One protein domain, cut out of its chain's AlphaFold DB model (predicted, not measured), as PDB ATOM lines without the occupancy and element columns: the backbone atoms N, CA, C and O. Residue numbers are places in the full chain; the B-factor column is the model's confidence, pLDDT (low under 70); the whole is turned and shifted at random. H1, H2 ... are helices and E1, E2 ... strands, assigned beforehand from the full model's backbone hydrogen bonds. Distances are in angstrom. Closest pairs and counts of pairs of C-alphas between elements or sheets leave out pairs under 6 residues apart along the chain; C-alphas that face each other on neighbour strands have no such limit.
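What this domain is: This is residues 27 to 137 of the 185 residues of an uncharacterized protein of uncultured Thiotrichaceae bacterium (UniProt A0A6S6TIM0). A twisted wall of three long strands, E1, E2 and E3, with the short E4 at one edge, has H1 packed slantwise over one face. H3 packs with its residues 120 to 128 on residues 33 to 38 of H1 at a steep angle; residues 130 to 137, of which 130 to 136 belong to H3, stick out, as do residues 89 to 101, of which 100 to 101 belong to H2. The printed part has 111 residues, with elements in the order H1 E1 E2 E3 H2 E4 H3; the sheet, ordered E1 E2 E3 E4, is antiparallel, and the class is mixed, helices and strands. The whole is compact, with a radius of gyration of the C-alphas of 15.3 A, yet elongated, spanning 56 by 35 by 23 A.

Where its parts are: Strands E1, residues 46 to 56, E2, 60 to 70, and E3, 75 to 85, measure 27.8, 31.3 and 32.3 A; E4 is residues 108 to 111, 10.5 A. H1, residues 27 to 38, measures 16.2 A from C-alpha 27 at (-34.450, 4.835, -38.833). H2 is residues 100 to 104, 7.5 A; H3, residues 118 to 136, measures 26.5 A to C-alpha 136 at (-29.692, 15.582, -25.823).

How they stand to each other: E1, E2 and E3 form a meander, each strand the antiparallel neighbour of the one before, with N 52 and O 64 at 2.8 A and N 65 and O 80 at 2.8 A. E1 bends by 58 degrees at residue 49. E4 is antiparallel to E3, with N 81 and O 110 at 2.9 A. H1 is on the sheet at a height of 7.8 A, making two layers, a helix on one face of a sheet. H1 touches H3, closest at the C-alphas of Leu 34 and Ala 124, 6.1 A, at a steep tilt of 67 degrees, opposite ways. H2 only grazes the sheet with residues 102 to 104. Every O i to N i+4 pair is within hydrogen-bond range in H1 and H3; H2 has 0 of 1, and 1 of 2 O i to N i+3 pairs.

The domain as a whole: The C-alphas of Gln 73 and Glu 93, the two farthest apart, lie 56.1 A apart. The printed part has no cut, and the link from E3 to H2 is long, with 14 residues. Mean pLDDT of the printed part is 78.9; residue 43 and residues 57 to 58, 87 to 103 and 130 to 137 are under 70.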
ATOM      1  N   GLN A  27     -34.483   4.618 -37.382       85.06
ATOM      2  CA  GLN A  27     -34.450   4.835 -38.833       85.06
ATOM      3  C   GLN A  27     -35.743   5.481 -39.349       85.06
ATOM      4  O   GLN A  27     -35.688   6.364 -40.211       85.06
ATOM      5  N   THR A  28     -36.904   5.086 -38.814       87.12
ATOM      6  CA  THR A  28     -38.189   5.739 -39.111       87.12
ATOM      7  C   THR A  28     -38.189   7.184 -38.645       87.12
ATOM      8  O   THR A  28     -38.438   8.086 -39.448       87.12
ATOM      9  N   THR A  29     -37.790   7.408 -37.394       85.19
ATOM     10  CA  THR A  29     -37.717   8.746 -36.802       85.19
ATOM     11  C   THR A  29     -36.770   9.658 -37.586       85.19
ATOM     12  O   THR A  29     -37.118  10.799 -37.899       85.19
ATOM     13  N   LEU A  30     -35.576   9.177 -37.959       86.62
ATOM     14  CA  LEU A  30     -34.650   9.993 -38.742       86.62
ATOM     15  C   LEU A  30     -35.205  10.302 -40.137       86.62
ATOM     16  O   LEU A  30     -35.117  11.448 -40.578       86.62
ATOM     17  N   CYS A  31     -35.801   9.321 -40.820       90.50
ATOM     18  CA  CYS A  31     -36.377   9.536 -42.149       90.50
ATOM     19  C   CYS A  31     -37.484  10.602 -42.121       90.50
ATOM     20  O   CYS A  31     -37.517  11.484 -42.983       90.50
ATOM     21  N   GLN A  32     -38.343  10.580 -41.099       90.94
ATOM     22  CA  GLN A  32     -39.372  11.600 -40.881       90.94
ATOM     23  C   GLN A  32     -38.753  12.989 -40.662       90.94
ATOM     24  O   GLN A  32     -39.079  13.928 -41.387       90.94
ATOM     25  N   LYS A  33     -37.787  13.115 -39.739       88.62
ATOM     26  CA  LYS A  33     -37.109  14.393 -39.453       88.62
ATOM     27  C   LYS A  33     -36.388  14.969 -40.675       88.62
ATOM     28  O   LYS A  33     -36.471  16.170 -40.936       88.62
ATOM     29  N   LEU A  34     -35.701  14.122 -41.446       90.75
ATOM     30  CA  LEU A  34     -35.054  14.525 -42.696       90.75
ATOM     31  C   LEU A  34     -36.075  15.014 -43.722       90.75
ATOM     32  O   LEU A  34     -35.852  16.047 -44.347       90.75
ATOM     33  N   THR A  35     -37.201  14.311 -43.862       92.06
ATOM     34  CA  THR A  35     -38.288  14.696 -44.774       92.06
ATOM     35  C   THR A  35     -38.829  16.077 -44.422       92.06
ATOM     36  O   THR A  35     -38.851  16.955 -45.285       92.06
ATOM     37  N   THR A  36     -39.185  16.302 -43.154       90.69
ATOM     38  CA  THR A  36     -39.667  17.604 -42.671       90.69
ATOM     39  C   THR A  36     -38.662  18.711 -42.975       90.69
ATOM     40  O   THR A  36     -39.021  19.759 -43.516       90.69
ATOM     41  N   HIS A  37     -37.380  18.458 -42.688       90.19
ATOM     42  CA  HIS A  37     -36.327  19.440 -42.907       90.19
ATOM     43  C   HIS A  37     -36.135  19.784 -44.391       90.19
ATOM     44  O   HIS A  37     -36.069  20.958 -44.749       90.19
ATOM     45  N   LEU A  38     -36.064  18.769 -45.256       90.50
ATOM     46  CA  LEU A  38     -35.838  18.925 -46.696       90.50
ATOM     47  C   LEU A  38     -37.016  19.582 -47.414       90.50
ATOM     48  O   LEU A  38     -36.820  20.279 -48.406       90.50
ATOM     49  N   MET A  39     -38.232  19.389 -46.908       89.38
ATOM     50  CA  MET A  39     -39.419  20.064 -47.426       89.38
ATOM     51  C   MET A  39     -39.547  21.512 -46.943       89.38
ATOM     52  O   MET A  39     -40.397  22.235 -47.457       89.38
ATOM     53  N   ASN A  40     -38.701  21.942 -45.997       85.31
ATOM     54  CA  ASN A  40     -38.795  23.234 -45.320       85.31
ATOM     55  C   ASN A  40     -40.194  23.470 -44.719       85.31
ATOM     56  O   ASN A  40     -40.740  24.571 -44.792       85.31
ATOM     57  N   GLU A  41     -40.778  22.415 -44.153       77.19
ATOM     58  CA  GLU A  41     -42.101  22.440 -43.535       77.19
ATOM     59  C   GLU A  41     -41.995  22.387 -42.013       77.19
ATOM     60  O   GLU A  41     -41.028  21.872 -41.450       77.19
ATOM     61  N   SER A  42     -43.007  22.926 -41.335       70.44
ATOM     62  CA  SER A  42     -43.170  22.721 -39.895       70.44
ATOM     63  C   SER A  42     -43.700  21.312 -39.637       70.44
ATOM     64  O   SER A  42     -44.595  20.859 -40.352       70.44
ATOM     65  N   GLU A  43     -43.229  20.651 -38.576       68.25
ATOM     66  CA  GLU A  43     -43.779  19.362 -38.120       68.25
ATOM     67  C   GLU A  43     -45.298  19.436 -37.888       68.25
ATOM     68  O   GLU A  43     -46.010  18.467 -38.115       68.25
ATOM     69  N   THR A  44     -45.818  20.615 -37.532       71.88
ATOM     70  CA  THR A  44     -47.255  20.858 -37.327       71.88
ATOM     71  C   THR A  44     -48.100  20.780 -38.599       71.88
ATOM     72  O   THR A  44     -49.321  20.712 -38.502       71.88
ATOM     73  N   ASN A  45     -47.480  20.839 -39.781       83.19
ATOM     74  CA  ASN A  45     -48.171  20.789 -41.073       83.19
ATOM     75  C   ASN A  45     -48.146  19.384 -41.691       83.19
ATOM     76  O   ASN A  45     -48.635  19.200 -42.808       83.19
ATOM     77  N   ILE A  46     -47.547  18.410 -41.001       86.38
ATOM     78  CA  ILE A  46     -47.357  17.050 -41.493       86.38
ATOM     79  C   ILE A  46     -48.122  16.085 -40.595       86.38
ATOM     80  O   ILE A  46     -47.829  15.948 -39.410       86.38
ATOM     81  N   ASN A  47     -49.069  15.364 -41.187       88.62
ATOM     82  CA  ASN A  47     -49.738  14.242 -40.546       88.62
ATOM     83  C   ASN A  47     -49.073  12.952 -41.021       88.62
ATOM     84  O   ASN A  47     -49.267  12.528 -42.161       88.62
ATOM     85  N   TRP A  48     -48.263  12.339 -40.162       89.12
ATOM     86  CA  TRP A  48     -47.613  11.069 -40.473       89.12
ATOM     87  C   TRP A  48     -48.639   9.938 -40.557       89.12
ATOM     88  O   TRP A  48     -49.480   9.781 -39.676       89.12
ATOM     89  N   GLY A  49     -48.556   9.163 -41.634       87.50
ATOM     90  CA  GLY A  49     -49.271   7.908 -41.820       87.50
ATOM     91  C   GLY A  49     -48.316   6.721 -41.705       87.50
ATOM     92  O   GLY A  49     -47.260   6.802 -41.078       87.50
ATOM     93  N   ASP A  50     -48.674   5.605 -42.332       87.69
ATOM     94  CA  ASP A  50     -47.945   4.352 -42.155       87.69
ATOM     95  C   ASP A  50     -46.501   4.396 -42.679       87.69
ATOM     96  O   ASP A  50     -46.203   4.964 -43.738       87.69
ATOM     97  N   ALA A  51     -45.624   3.693 -41.962       88.94
ATOM     98  CA  ALA A  51     -44.265   3.382 -42.382       88.94
ATOM     99  C   ALA A  51     -44.169   1.910 -42.815       88.94
ATOM    100  O   ALA A  51     -44.713   1.017 -42.168       88.94
ATOM    101  N   SER A  52     -43.448   1.645 -43.900       89.12
ATOM    102  CA  SER A  52     -43.202   0.295 -44.415       89.12
ATOM    103  C   SER A  52     -41.715   0.064 -44.646       89.12
ATOM    104  O   SER A  52     -40.988   0.966 -45.061       89.12
ATOM    105  N   ARG A  53     -41.261  -1.155 -44.355       88.50
ATOM    106  CA  ARG A  53     -39.857  -1.563 -44.414       88.50
ATOM    107  C   ARG A  53     -39.724  -2.755 -45.345       88.50
ATOM    108  O   ARG A  53     -40.412  -3.757 -45.167       88.50
ATOM    109  N   VAL A  54     -38.855  -2.636 -46.340       85.38
ATOM    110  CA  VAL A  54     -38.583  -3.694 -47.311       85.38
ATOM    111  C   VAL A  54     -37.081  -3.891 -47.413       85.38
ATOM    112  O   VAL A  54     -36.354  -3.024 -47.896       85.38
ATOM    113  N   GLU A  55     -36.614  -5.061 -46.999       81.25
ATOM    114  CA  GLU A  55     -35.235  -5.475 -47.233       81.25
ATOM    115  C   GLU A  55     -35.025  -5.764 -48.723       81.25
ATOM    116  O   GLU A  55     -35.681  -6.615 -49.329       81.25
ATOM    117  N   LYS A  56     -34.085  -5.047 -49.337       75.56
ATOM    118  CA  LYS A  56     -33.648  -5.274 -50.710       75.56
ATOM    119  C   LYS A  56     -32.319  -6.015 -50.698       75.56
ATOM    120  O   LYS A  56     -31.294  -5.491 -50.278       75.56
ATOM    121  N   LYS A  57     -32.345  -7.245 -51.222       68.44
ATOM    122  CA  LYS A  57     -31.157  -8.064 -51.528       68.44
ATOM    123  C   LYS A  57     -30.200  -8.318 -50.346       68.44
ATOM    124  O   LYS A  57     -29.068  -8.707 -50.589       68.44
ATOM    125  N   LYS A  58     -30.649  -8.156 -49.093       68.31
ATOM    126  CA  LYS A  58     -29.815  -8.243 -47.874       68.31
ATOM    127  C   LYS A  58     -28.643  -7.246 -47.827       68.31
ATOM    128  O   LYS A  58     -27.709  -7.463 -47.064       68.31
ATOM    129  N   GLU A  59     -28.694  -6.191 -48.634       75.25
ATOM    130  CA  GLU A  59     -27.659  -5.147 -48.716       75.25
ATOM    131  C   GLU A  59     -28.220  -3.763 -48.404       75.25
ATOM    132  O   GLU A  59     -27.493  -2.899 -47.928       75.25
ATOM    133  N   HIS A  60     -29.527  -3.563 -48.604       82.25
ATOM    134  CA  HIS A  60     -30.188  -2.304 -48.295       82.25
ATOM    135  C   HIS A  60     -31.527  -2.519 -47.612       82.25
ATOM    136  O   HIS A  60     -32.290  -3.420 -47.961       82.25
ATOM    137  N   LEU A  61     -31.846  -1.624 -46.687       86.69
ATOM    138  CA  LEU A  61     -33.187  -1.466 -46.155       86.69
ATOM    139  C   LEU A  61     -33.850  -0.282 -46.855       86.69
ATOM    140  O   LEU A  61     -33.367   0.846 -46.798       86.69
ATOM    141  N   LEU A  62     -34.983  -0.540 -47.498       90.75
ATOM    142  CA  LEU A  62     -35.844   0.502 -48.031       90.75
ATOM    143  C   LEU A  62     -36.933   0.810 -47.005       90.75
ATOM    144  O   LEU A  62     -37.790  -0.034 -46.740       90.75
ATOM    145  N   LEU A  63     -36.901   2.011 -46.438       92.12
ATOM    146  CA  LEU A  63     -37.942   2.515 -45.552       92.12
ATOM    147  C   LEU A  63     -38.785   3.539 -46.307       92.12
ATOM    148  O   LEU A  63     -38.268   4.560 -46.753       92.12
ATOM    149  N   THR A  64     -40.087   3.305 -46.381       93.94
ATOM    150  CA  THR A  64     -41.045   4.223 -46.993       93.94
ATOM    151  C   THR A  64     -42.009   4.736 -45.938       93.94
ATOM    152  O   THR A  64     -42.706   3.941 -45.312       93.94
ATOM    153  N   VAL A  65     -42.080   6.054 -45.774       93.62
ATOM    154  CA  VAL A  65     -43.029   6.739 -44.890       93.62
ATOM    155  C   VAL A  65     -44.073   7.466 -45.729       93.62
ATOM    156  O   VAL A  65     -43.736   8.206 -46.657       93.62
ATOM    157  N   ASN A  66     -45.346   7.241 -45.423       92.88
ATOM    158  CA  ASN A  66     -46.454   7.972 -46.026       92.88
ATOM    159  C   ASN A  66     -46.895   9.074 -45.066       92.88
ATOM    160  O   ASN A  66     -46.860   8.894 -43.850       92.88
ATOM    161  N   PHE A  67     -47.292  10.219 -45.598       92.69
ATOM    162  CA  PHE A  67     -47.750  11.341 -44.790       92.69
ATOM    163  C   PHE A  67     -48.650  12.250 -45.605       92.69
ATOM    164  O   PHE A  67     -48.622  12.232 -46.832       92.69
ATOM    165  N   GLU A  68     -49.428  13.074 -44.926       91.69
ATOM    166  CA  GLU A  68     -50.183  14.132 -45.567       91.69
ATOM    167  C   GLU A  68     -49.621  15.490 -45.171       91.69
ATOM    168  O   GLU A  68     -49.405  15.777 -43.993       91.69
ATOM    169  N   LYS A  69     -49.384  16.336 -46.170       89.31
ATOM    170  CA  LYS A  69     -49.011  17.730 -45.973       89.31
ATOM    171  C   LYS A  69     -50.272  18.581 -46.013       89.31
ATOM    172  O   LYS A  69     -50.975  18.576 -47.018       89.31
ATOM    173  N   THR A  70     -50.522  19.345 -44.958       86.38
ATOM    174  CA  THR A  70     -51.615  20.322 -44.935       86.38
ATOM    175  C   THR A  70     -51.107  21.680 -45.408       86.38
ATOM    176  O   THR A  70     -50.150  22.218 -44.851       86.38
ATOM    177  N   ASP A  71     -51.756  22.249 -46.420       82.12
ATOM    178  CA  ASP A  71     -51.543  23.623 -46.869       82.12
ATOM    179  C   ASP A  71     -52.858  24.424 -46.873       82.12
ATOM    180  O   ASP A  71     -53.887  23.988 -46.350       82.12
ATOM    181  N   ALA A  72     -52.831  25.638 -47.430       77.50
ATOM    182  CA  ALA A  72     -54.012  26.494 -47.508       77.50
ATOM    183  C   ALA A  72     -55.114  25.932 -48.434       77.50
ATOM    184  O   ALA A  72     -56.236  26.441 -48.428       77.50
ATOM    185  N   GLN A  73     -54.801  24.920 -49.245       75.75
ATOM    186  CA  GLN A  73     -55.662  24.301 -50.248       75.75
ATOM    187  C   GLN A  73     -56.207  22.941 -49.789       75.75
ATOM    188  O   GLN A  73     -57.219  22.490 -50.329       75.75
ATOM    189  N   GLY A  74     -55.597  22.313 -48.784       83.06
ATOM    190  CA  GLY A  74     -56.093  21.097 -48.146       83.06
ATOM    191  C   GLY A  74     -54.976  20.143 -47.733       83.06
ATOM    192  O   GLY A  74     -53.826  20.536 -47.578       83.06
ATOM    193  N   SER A  75     -55.336  18.874 -47.533       87.38
ATOM    194  CA  SER A  75     -54.385  17.804 -47.219       87.38
ATOM    195  C   SER A  75     -53.916  17.129 -48.509       87.38
ATOM    196  O   SER A  75     -54.741  16.655 -49.296       87.38
ATOM    197  N   ILE A  76     -52.605  17.097 -48.746       90.06
ATOM    198  CA  ILE A  76     -51.981  16.489 -49.924       90.06
ATOM    199  C   ILE A  76     -51.228  15.229 -49.482       90.06
ATOM    200  O   ILE A  76     -50.278  15.344 -48.702       90.06
ATOM    201  N   PRO A  77     -51.591  14.035 -49.987       91.69
ATOM    202  CA  PRO A  77     -50.866  12.815 -49.670       91.69
ATOM    203  C   PRO A  77     -49.489  12.830 -50.334       91.69
ATOM    204  O   PRO A  77     -49.331  13.164 -51.510       91.69
ATOM    205  N   MET A  78     -48.487  12.445 -49.563       93.12
ATOM    206  CA  MET A  78     -47.085  12.437 -49.933       93.12
ATOM    207  C   MET A  78     -46.407  11.176 -49.399       93.12
ATOM    208  O   MET A  78     -46.906  10.463 -48.527       93.12
ATOM    209  N   GLN A  79     -45.239  10.895 -49.958       95.06
ATOM    210  CA  GLN A  79     -44.432   9.748 -49.584       95.06
ATOM    211  C   GLN A  79     -42.966  10.152 -49.582       95.06
ATOM    212  O   GLN A  79     -42.518  10.846 -50.493       95.06
ATOM    213  N   ALA A  80     -42.206   9.688 -48.599       95.75
ATOM    214  CA  ALA A  80     -40.755   9.761 -48.618       95.75
ATOM    215  C   ALA A  80     -40.174   8.356 -48.491       95.75
ATOM    216  O   ALA A  80     -40.717   7.505 -47.792       95.75
ATOM    217  N   THR A  81     -39.089   8.098 -49.211       95.56
ATOM    218  CA  THR A  81     -38.389   6.814 -49.173       95.56
ATOM    219  C   THR A  81     -36.930   7.049 -48.828       95.56
ATOM    220  O   THR A  81     -36.240   7.763 -49.551       95.56
ATOM    221  N   CYS A  82     -36.462   6.431 -47.750       93.56
ATOM    222  CA  CYS A  82     -35.079   6.444 -47.298       93.56
ATOM    223  C   CYS A  82     -34.440   5.077 -47.567       93.56
ATOM    224  O   CYS A  82     -34.990   4.039 -47.192       93.56
ATOM    225  N   LEU A  83     -33.285   5.071 -48.232       92.38
ATOM    226  CA  LEU A  83     -32.489   3.870 -48.466       92.38
ATOM    227  C   LEU A  83     -31.340   3.832 -47.460       92.38
ATOM    228  O   LEU A  83     -30.461   4.690 -47.502       92.38
ATOM    229  N   TYR A  84     -31.342   2.830 -46.592       88.62
ATOM    230  CA  TYR A  84     -30.288   2.591 -45.614       88.62
ATOM    231  C   TYR A  84     -29.380   1.447 -46.068       88.62
ATOM    232  O   TYR A  84     -29.883   0.483 -46.659       88.62
ATOM    233  N   PRO A  85     -28.074   1.507 -45.765       82.69
ATOM    234  CA  PRO A  85     -27.211   0.347 -45.904       82.69
ATOM    235  C   PRO A  85     -27.655  -0.714 -44.889       82.69
ATOM    236  O   PRO A  85     -27.874  -0.419 -43.716       82.69
ATOM    237  N   TYR A  86     -27.832  -1.949 -45.344       70.19
ATOM    238  CA  TYR A  86     -28.141  -3.087 -44.487       70.19
ATOM    239  C   TYR A  86     -26.837  -3.812 -44.165       70.19
ATOM    240  O   TYR A  86     -26.120  -4.258 -45.063       70.19
ATOM    241  N   HIS A  87     -26.513  -3.940 -42.884       63.38
ATOM    242  CA  HIS A  87     -25.452  -4.834 -42.436       63.38
ATOM    243  C   HIS A  87     -26.094  -6.060 -41.807       63.38
ATOM    244  O   HIS A  87     -26.786  -5.967 -40.798       63.38
ATOM    245  N   ASN A  88     -25.880  -7.221 -42.432       53.41
ATOM    246  CA  ASN A  88     -26.194  -8.488 -41.789       53.41
ATOM    247  C   ASN A  88     -25.230  -8.648 -40.609       53.41
ATOM    248  O   ASN A  88     -24.019  -8.591 -40.809       53.41
ATOM    249  N   GLU A  89     -25.746  -8.927 -39.416       50.06
ATOM    250  CA  GLU A  89     -24.980  -9.270 -38.204       50.06
ATOM    251  C   GLU A  89     -24.155 -10.578 -38.328       50.06
ATOM    252  O   GLU A  89     -23.779 -11.193 -37.333       50.06
ATOM    253  N   GLN A  90     -23.861 -11.050 -39.543       45.47
ATOM    254  CA  GLN A  90     -23.053 -12.239 -39.788       45.47
ATOM    255  C   GLN A  90     -21.857 -11.915 -40.682       45.47
ATOM    256  O   GLN A  90     -22.030 -11.777 -41.891       45.47
ATOM    257  N   GLN A  91     -20.674 -11.915 -40.046       41.47
ATOM    258  CA  GLN A  91     -19.276 -11.941 -40.537       41.47
ATOM    259  C   GLN A  91     -18.524 -10.731 -39.957       41.47
ATOM    260  O   GLN A  91     -18.878  -9.595 -40.224       41.47
ATOM    261  N   GLY A  92     -17.566 -10.891 -39.047       40.97
ATOM    262  CA  GLY A  92     -16.356 -11.693 -39.207       40.97
ATOM    263  C   GLY A  92     -15.158 -10.735 -39.148       40.97
ATOM    264  O   GLY A  92     -14.792 -10.151 -40.155       40.97
ATOM    265  N   GLU A  93     -14.650 -10.530 -37.936       44.47
ATOM    266  CA  GLU A  93     -13.292 -10.117 -37.522       44.47
ATOM    267  C   GLU A  93     -12.536  -8.902 -38.116       44.47
ATOM    268  O   GLU A  93     -11.539  -8.551 -37.502       44.47
ATOM    269  N   ASP A  94     -12.969  -8.173 -39.155       42.34
ATOM    270  CA  ASP A  94     -12.122  -7.074 -39.705       42.34
ATOM    271  C   ASP A  94     -12.755  -5.666 -39.783       42.34
ATOM    272  O   ASP A  94     -12.090  -4.705 -40.174       42.34
ATOM    273  N   TYR A  95     -14.008  -5.485 -39.354       43.47
ATOM    274  CA  TYR A  95     -14.654  -4.161 -39.272       43.47
ATOM    275  C   TYR A  95     -15.268  -3.920 -37.887       43.47
ATOM    276  O   TYR A  95     -16.473  -3.763 -37.726       43.47
ATOM    277  N   GLU A  96     -14.419  -3.880 -36.862       44.12
ATOM    278  CA  GLU A  96     -14.827  -3.729 -35.455       44.12
ATOM    279  C   GLU A  96     -15.223  -2.288 -35.060       44.12
ATOM    280  O   GLU A  96     -15.473  -2.010 -33.890       44.12
ATOM    281  N   PHE A  97     -15.276  -1.332 -35.999       42.56
ATOM    282  CA  PHE A  97     -15.392   0.085 -35.631       42.56
ATOM    283  C   PHE A  97     -16.171   0.967 -36.618       42.56
ATOM    284  O   PHE A  97     -15.773   2.096 -36.900       42.56
ATOM    285  N   MET A  98     -17.312   0.497 -37.129       40.88
ATOM    286  CA  MET A  98     -18.364   1.449 -37.502       40.88
ATOM    287  C   MET A  98     -19.316   1.582 -36.312       40.88
ATOM    288  O   MET A  98     -19.997   0.609 -35.983       40.88
ATOM    289  N   PRO A  99     -19.349   2.743 -35.627       45.38
ATOM    290  CA  PRO A  99     -20.310   2.973 -34.559       45.38
ATOM    291  C   PRO A  99     -21.714   2.680 -35.086       45.38
ATOM    292  O   PRO A  99     -22.078   3.149 -36.164       45.38
ATOM    293  N   GLN A 100     -22.505   1.925 -34.322       48.81
ATOM    294  CA  GLN A 100     -23.910   1.596 -34.621       48.81
ATOM    295  C   GLN A 100     -24.745   2.844 -34.991       48.81
ATOM    296  O   GLN A 100     -25.738   2.770 -35.705       48.81
ATOM    297  N   GLU A 101     -24.292   4.018 -34.560       45.81
ATOM    298  CA  GLU A 101     -24.818   5.344 -34.882       45.81
ATOM    299  C   GLU A 101     -24.804   5.670 -36.393       45.81
ATOM    300  O   GLU A 101     -25.702   6.365 -36.869       45.81
ATOM    301  N   TYR A 102     -23.857   5.127 -37.173       47.94
ATOM    302  CA  TYR A 102     -23.785   5.301 -38.634       47.94
ATOM    303  C   TYR A 102     -24.722   4.361 -39.410       47.94
ATOM    304  O   TYR A 102     -25.047   4.652 -40.561       47.94
ATOM    305  N   LEU A 103     -25.223   3.285 -38.787       58.31
ATOM    306  CA  LEU A 103     -26.189   2.350 -39.399       58.31
ATOM    307  C   LEU A 103     -27.595   2.956 -39.544       58.31
ATOM    308  O   LEU A 103     -28.486   2.374 -40.165       58.31
ATOM    309  N   ASN A 104     -27.793   4.147 -38.984       72.31
ATOM    310  CA  ASN A 104     -29.055   4.863 -39.017       72.31
ATOM    311  C   ASN A 104     -29.055   6.021 -40.013       72.31
ATOM    312  O   ASN A 104     -29.996   6.797 -39.976       72.31
ATOM    313  N   ILE A 105     -28.046   6.176 -40.878       84.12
ATOM    314  CA  ILE A 105     -27.981   7.284 -41.846       84.12
ATOM    315  C   ILE A 105     -28.356   6.773 -43.246       84.12
ATOM    316  O   ILE A 105     -27.762   5.802 -43.713       84.12
ATOM    317  N   PRO A 106     -29.318   7.403 -43.945       89.81
ATOM    318  CA  PRO A 106     -29.687   6.964 -45.284       89.81
ATOM    319  C   PRO A 106     -28.622   7.367 -46.316       89.81
ATOM    320  O   PRO A 106     -28.140   8.500 -46.316       89.81
ATOM    321  N   GLU A 107     -28.300   6.461 -47.241       89.88
ATOM    322  CA  GLU A 107     -27.415   6.716 -48.390       89.88
ATOM    323  C   GLU A 107     -28.094   7.587 -49.447       89.88
ATOM    324  O   GLU A 107     -27.464   8.406 -50.119       89.88
ATOM    325  N   SER A 108     -29.398   7.385 -49.626       93.12
ATOM    326  CA  SER A 108     -30.198   8.142 -50.577       93.12
ATOM    327  C   SER A 108     -31.633   8.279 -50.100       93.12
ATOM    328  O   SER A 108     -32.116   7.519 -49.257       93.12
ATOM    329  N   MET A 109     -32.313   9.280 -50.649       95.69
ATOM    330  CA  MET A 109     -33.683   9.591 -50.289       95.69
ATOM    331  C   MET A 109     -34.460  10.093 -51.502       95.69
ATOM    332  O   MET A 109     -33.921  10.815 -52.347       95.69
ATOM    333  N   THR A 110     -35.738   9.740 -51.571       96.31
ATOM    334  CA  THR A 110     -36.695  10.343 -52.498       96.31
ATOM    335  C   THR A 110     -37.871  10.934 -51.732       96.31
ATOM    336  O   THR A 110     -38.290  10.399 -50.708       96.31
ATOM    337  N   ILE A 111     -38.414  12.044 -52.233       95.12
ATOM    338  CA  ILE A 111     -39.640  12.664 -51.728       95.12
ATOM    339  C   ILE A 111     -40.600  12.777 -52.904       95.12
ATOM    340  O   ILE A 111     -40.281  13.372 -53.930       95.12
ATOM    341  N   ASN A 112     -41.762  12.147 -52.775       93.62
ATOM    342  CA  ASN A 112     -42.784  12.030 -53.808       93.62
ATOM    343  C   ASN A 112     -42.212  11.553 -55.161       93.62
ATOM    344  O   ASN A 112     -42.482  12.121 -56.218       93.62
ATOM    345  N   GLY A 113     -41.327  10.552 -55.110       91.31
ATOM    346  CA  GLY A 113     -40.639  10.001 -56.282       91.31
ATOM    347  C   GLY A 113     -39.491  10.854 -56.837       91.31
ATOM    348  O   GLY A 113     -38.777  10.391 -57.724       91.31
ATOM    349  N   GLN A 114     -39.259  12.063 -56.319       95.31
ATOM    350  CA  GLN A 114     -38.143  12.914 -56.728       95.31
ATOM    351  C   GLN A 114     -36.908  12.632 -55.875       95.31
ATOM    352  O   GLN A 114     -36.979  12.632 -54.647       95.31
ATOM    353  N   ALA A 115     -35.768  12.397 -56.523       95.50
ATOM    354  CA  ALA A 115     -34.508  12.172 -55.826       95.50
ATOM    355  C   ALA A 115     -34.030  13.448 -55.125       95.50
ATOM    356  O   ALA A 115     -33.905  14.506 -55.747       95.50
ATOM    357  N   VAL A 116     -33.716  13.327 -53.837       94.94
ATOM    358  CA  VAL A 116     -33.055  14.385 -53.076       94.94
ATOM    359  C   VAL A 116     -31.593  14.436 -53.510       94.94
ATOM    360  O   VAL A 116     -30.920  13.407 -53.599       94.94
ATOM    361  N   ARG A 117     -31.073  15.635 -53.794       94.56
ATOM    362  CA  ARG A 117     -29.657  15.788 -54.151       94.56
ATOM    363  C   ARG A 117     -28.787  15.416 -52.957       94.56
ATOM    364  O   ARG A 117     -29.049  15.846 -51.837       94.56
ATOM    365  N   VAL A 118     -27.699  14.692 -53.212       88.44
ATOM    366  CA  VAL A 118     -26.791  14.193 -52.164       88.44
ATOM    367  C   VAL A 118     -26.275  15.316 -51.254       88.44
ATOM    368  O   VAL A 118     -26.231  15.143 -50.042       88.44
ATOM    369  N   GLY A 119     -25.945  16.488 -51.809       86.56
ATOM    370  CA  GLY A 119     -25.493  17.638 -51.013       86.56
ATOM    371  C   GLY A 119     -26.563  18.195 -50.064       86.56
ATOM    372  O   GLY A 119     -26.253  18.544 -48.923       86.56
ATOM    373  N   ASP A 120     -27.824  18.220 -50.504       90.75
ATOM    374  CA  ASP A 120     -28.951  18.682 -49.684       90.75
ATOM    375  C   ASP A 120     -29.248  17.664 -48.575       90.75
ATOM    376  O   ASP A 120     -29.402  18.041 -47.414       90.75
ATOM    377  N   LEU A 121     -29.235  16.367 -48.910       91.44
ATOM    378  CA  LEU A 121     -29.399  15.279 -47.946       91.44
ATOM    379  C   LEU A 121     -28.288  15.296 -46.887       91.44
ATOM    380  O   LEU A 121     -28.577  15.215 -45.698       91.44
ATOM    381  N   HIS A 122     -27.029  15.465 -47.294       86.75
ATOM    382  CA  HIS A 122     -25.901  15.543 -46.368       86.75
ATOM    383  C   HIS A 122     -26.034  16.728 -45.403       86.75
ATOM    384  O   HIS A 122     -25.849  16.576 -44.195       86.75
ATOM    385  N   THR A 123     -26.416  17.896 -45.924       87.31
ATOM    386  CA  THR A 123     -26.664  19.094 -45.109       87.31
ATOM    387  C   THR A 123     -27.815  18.866 -44.127       87.31
ATOM    388  O   THR A 123     -27.706  19.214 -42.951       87.31
ATOM    389  N   ALA A 124     -28.901  18.236 -44.584       88.38
ATOM    390  CA  ALA A 124     -30.040  17.893 -43.743       88.38
ATOM    391  C   ALA A 124     -29.654  16.918 -42.624       88.38
ATOM    392  O   ALA A 124     -30.007  17.160 -41.472       88.38
ATOM    393  N   ILE A 125     -28.874  15.877 -42.937       87.25
ATOM    394  CA  ILE A 125     -28.349  14.923 -41.952       87.25
ATOM    395  C   ILE A 125     -27.554  15.663 -40.886       87.25
ATOM    396  O   ILE A 125     -27.910  15.565 -39.717       87.25
ATOM    397  N   GLN A 126     -26.550  16.456 -41.269       83.69
ATOM    398  CA  GLN A 126     -25.732  17.208 -40.312       83.69
ATOM    399  C   GLN A 126     -26.571  18.108 -39.400       83.69
ATOM    400  O   GLN A 126     -26.286  18.229 -38.209       83.69
ATOM    401  N   LYS A 127     -27.608  18.749 -39.948       83.69
ATOM    402  CA  LYS A 127     -28.458  19.657 -39.180       83.69
ATOM    403  C   LYS A 127     -29.376  18.906 -38.220       83.69
ATOM    404  O   LYS A 127     -29.464  19.288 -37.059       83.69
ATOM    405  N   VAL A 128     -30.033  17.843 -38.682       82.62
ATOM    406  CA  VAL A 128     -30.969  17.047 -37.875       82.62
ATOM    407  C   VAL A 128     -30.233  16.278 -36.775       82.62
ATOM    408  O   VAL A 128     -30.659  16.301 -35.619       82.62
ATOM    409  N   THR A 129     -29.101  15.646 -37.093       76.81
ATOM    410  CA  THR A 129     -28.299  14.921 -36.097       76.81
ATOM    411  C   THR A 129     -27.562  15.883 -35.168       76.81
ATOM    412  O   THR A 129     -27.592  15.697 -33.955       76.81
ATOM    413  N   GLY A 130     -26.995  16.973 -35.694       69.94
ATOM    414  CA  GLY A 130     -26.340  18.007 -34.891       69.94
ATOM    415  C   GLY A 130     -27.293  18.722 -33.930       69.94
ATOM    416  O   GLY A 130     -26.905  19.031 -32.803       69.94
ATOM    417  N   GLN A 131     -28.546  18.956 -34.331       63.34
ATOM    418  CA  GLN A 131     -29.574  19.486 -33.433       63.34
ATOM    419  C   GLN A 131     -29.973  18.453 -32.371       63.34
ATOM    420  O   GLN A 131     -30.023  18.793 -31.197       63.34
ATOM    421  N   SER A 132     -30.133  17.181 -32.750       59.84
ATOM    422  CA  SER A 132     -30.443  16.103 -31.796       59.84
ATOM    423  C   SER A 132     -29.355  15.936 -30.724       59.84
ATOM    424  O   SER A 132     -29.669  15.708 -29.556       59.84
ATOM    425  N   VAL A 133     -28.077  16.113 -31.085       59.19
ATOM    426  CA  VAL A 133     -26.959  16.168 -30.127       59.19
ATOM    427  C   VAL A 133     -27.109  17.374 -29.200       59.19
ATOM    428  O   VAL A 133     -27.027  17.220 -27.985       59.19
ATOM    429  N   LYS A 134     -27.384  18.571 -29.727       58.75
ATOM    430  CA  LYS A 134     -27.589  19.764 -28.885       58.75
ATOM    431  C   LYS A 134     -28.755  19.611 -27.913       58.75
ATOM    432  O   LYS A 134     -28.631  20.048 -26.777       58.75
ATOM    433  N   ASP A 135     -29.847  18.987 -28.340       58.94
ATOM    434  CA  ASP A 135     -31.032  18.793 -27.505       58.94
ATOM    435  C   ASP A 135     -30.776  17.737 -26.418       58.94
ATOM    436  O   ASP A 135     -31.153  17.929 -25.265       58.94
ATOM    437  N   THR A 136     -30.056  16.662 -26.758       56.38
ATOM    438  CA  THR A 136     -29.692  15.582 -25.823       56.38
ATOM    439  C   THR A 136     -28.680  16.050 -24.773       56.38
ATOM    440  O   THR A 136     -28.780  15.678 -23.602       56.38
ATOM    441  N   PHE A 137     -27.728  16.891 -25.185       55.38
ATOM    442  CA  PHE A 137     -26.696  17.473 -24.327       55.38
ATOM    443  C   PHE A 137     -27.046  18.881 -23.836       55.38
ATOM    444  O   PHE A 137     -26.158  19.609 -23.385       55.38
TER     445      PHE A 137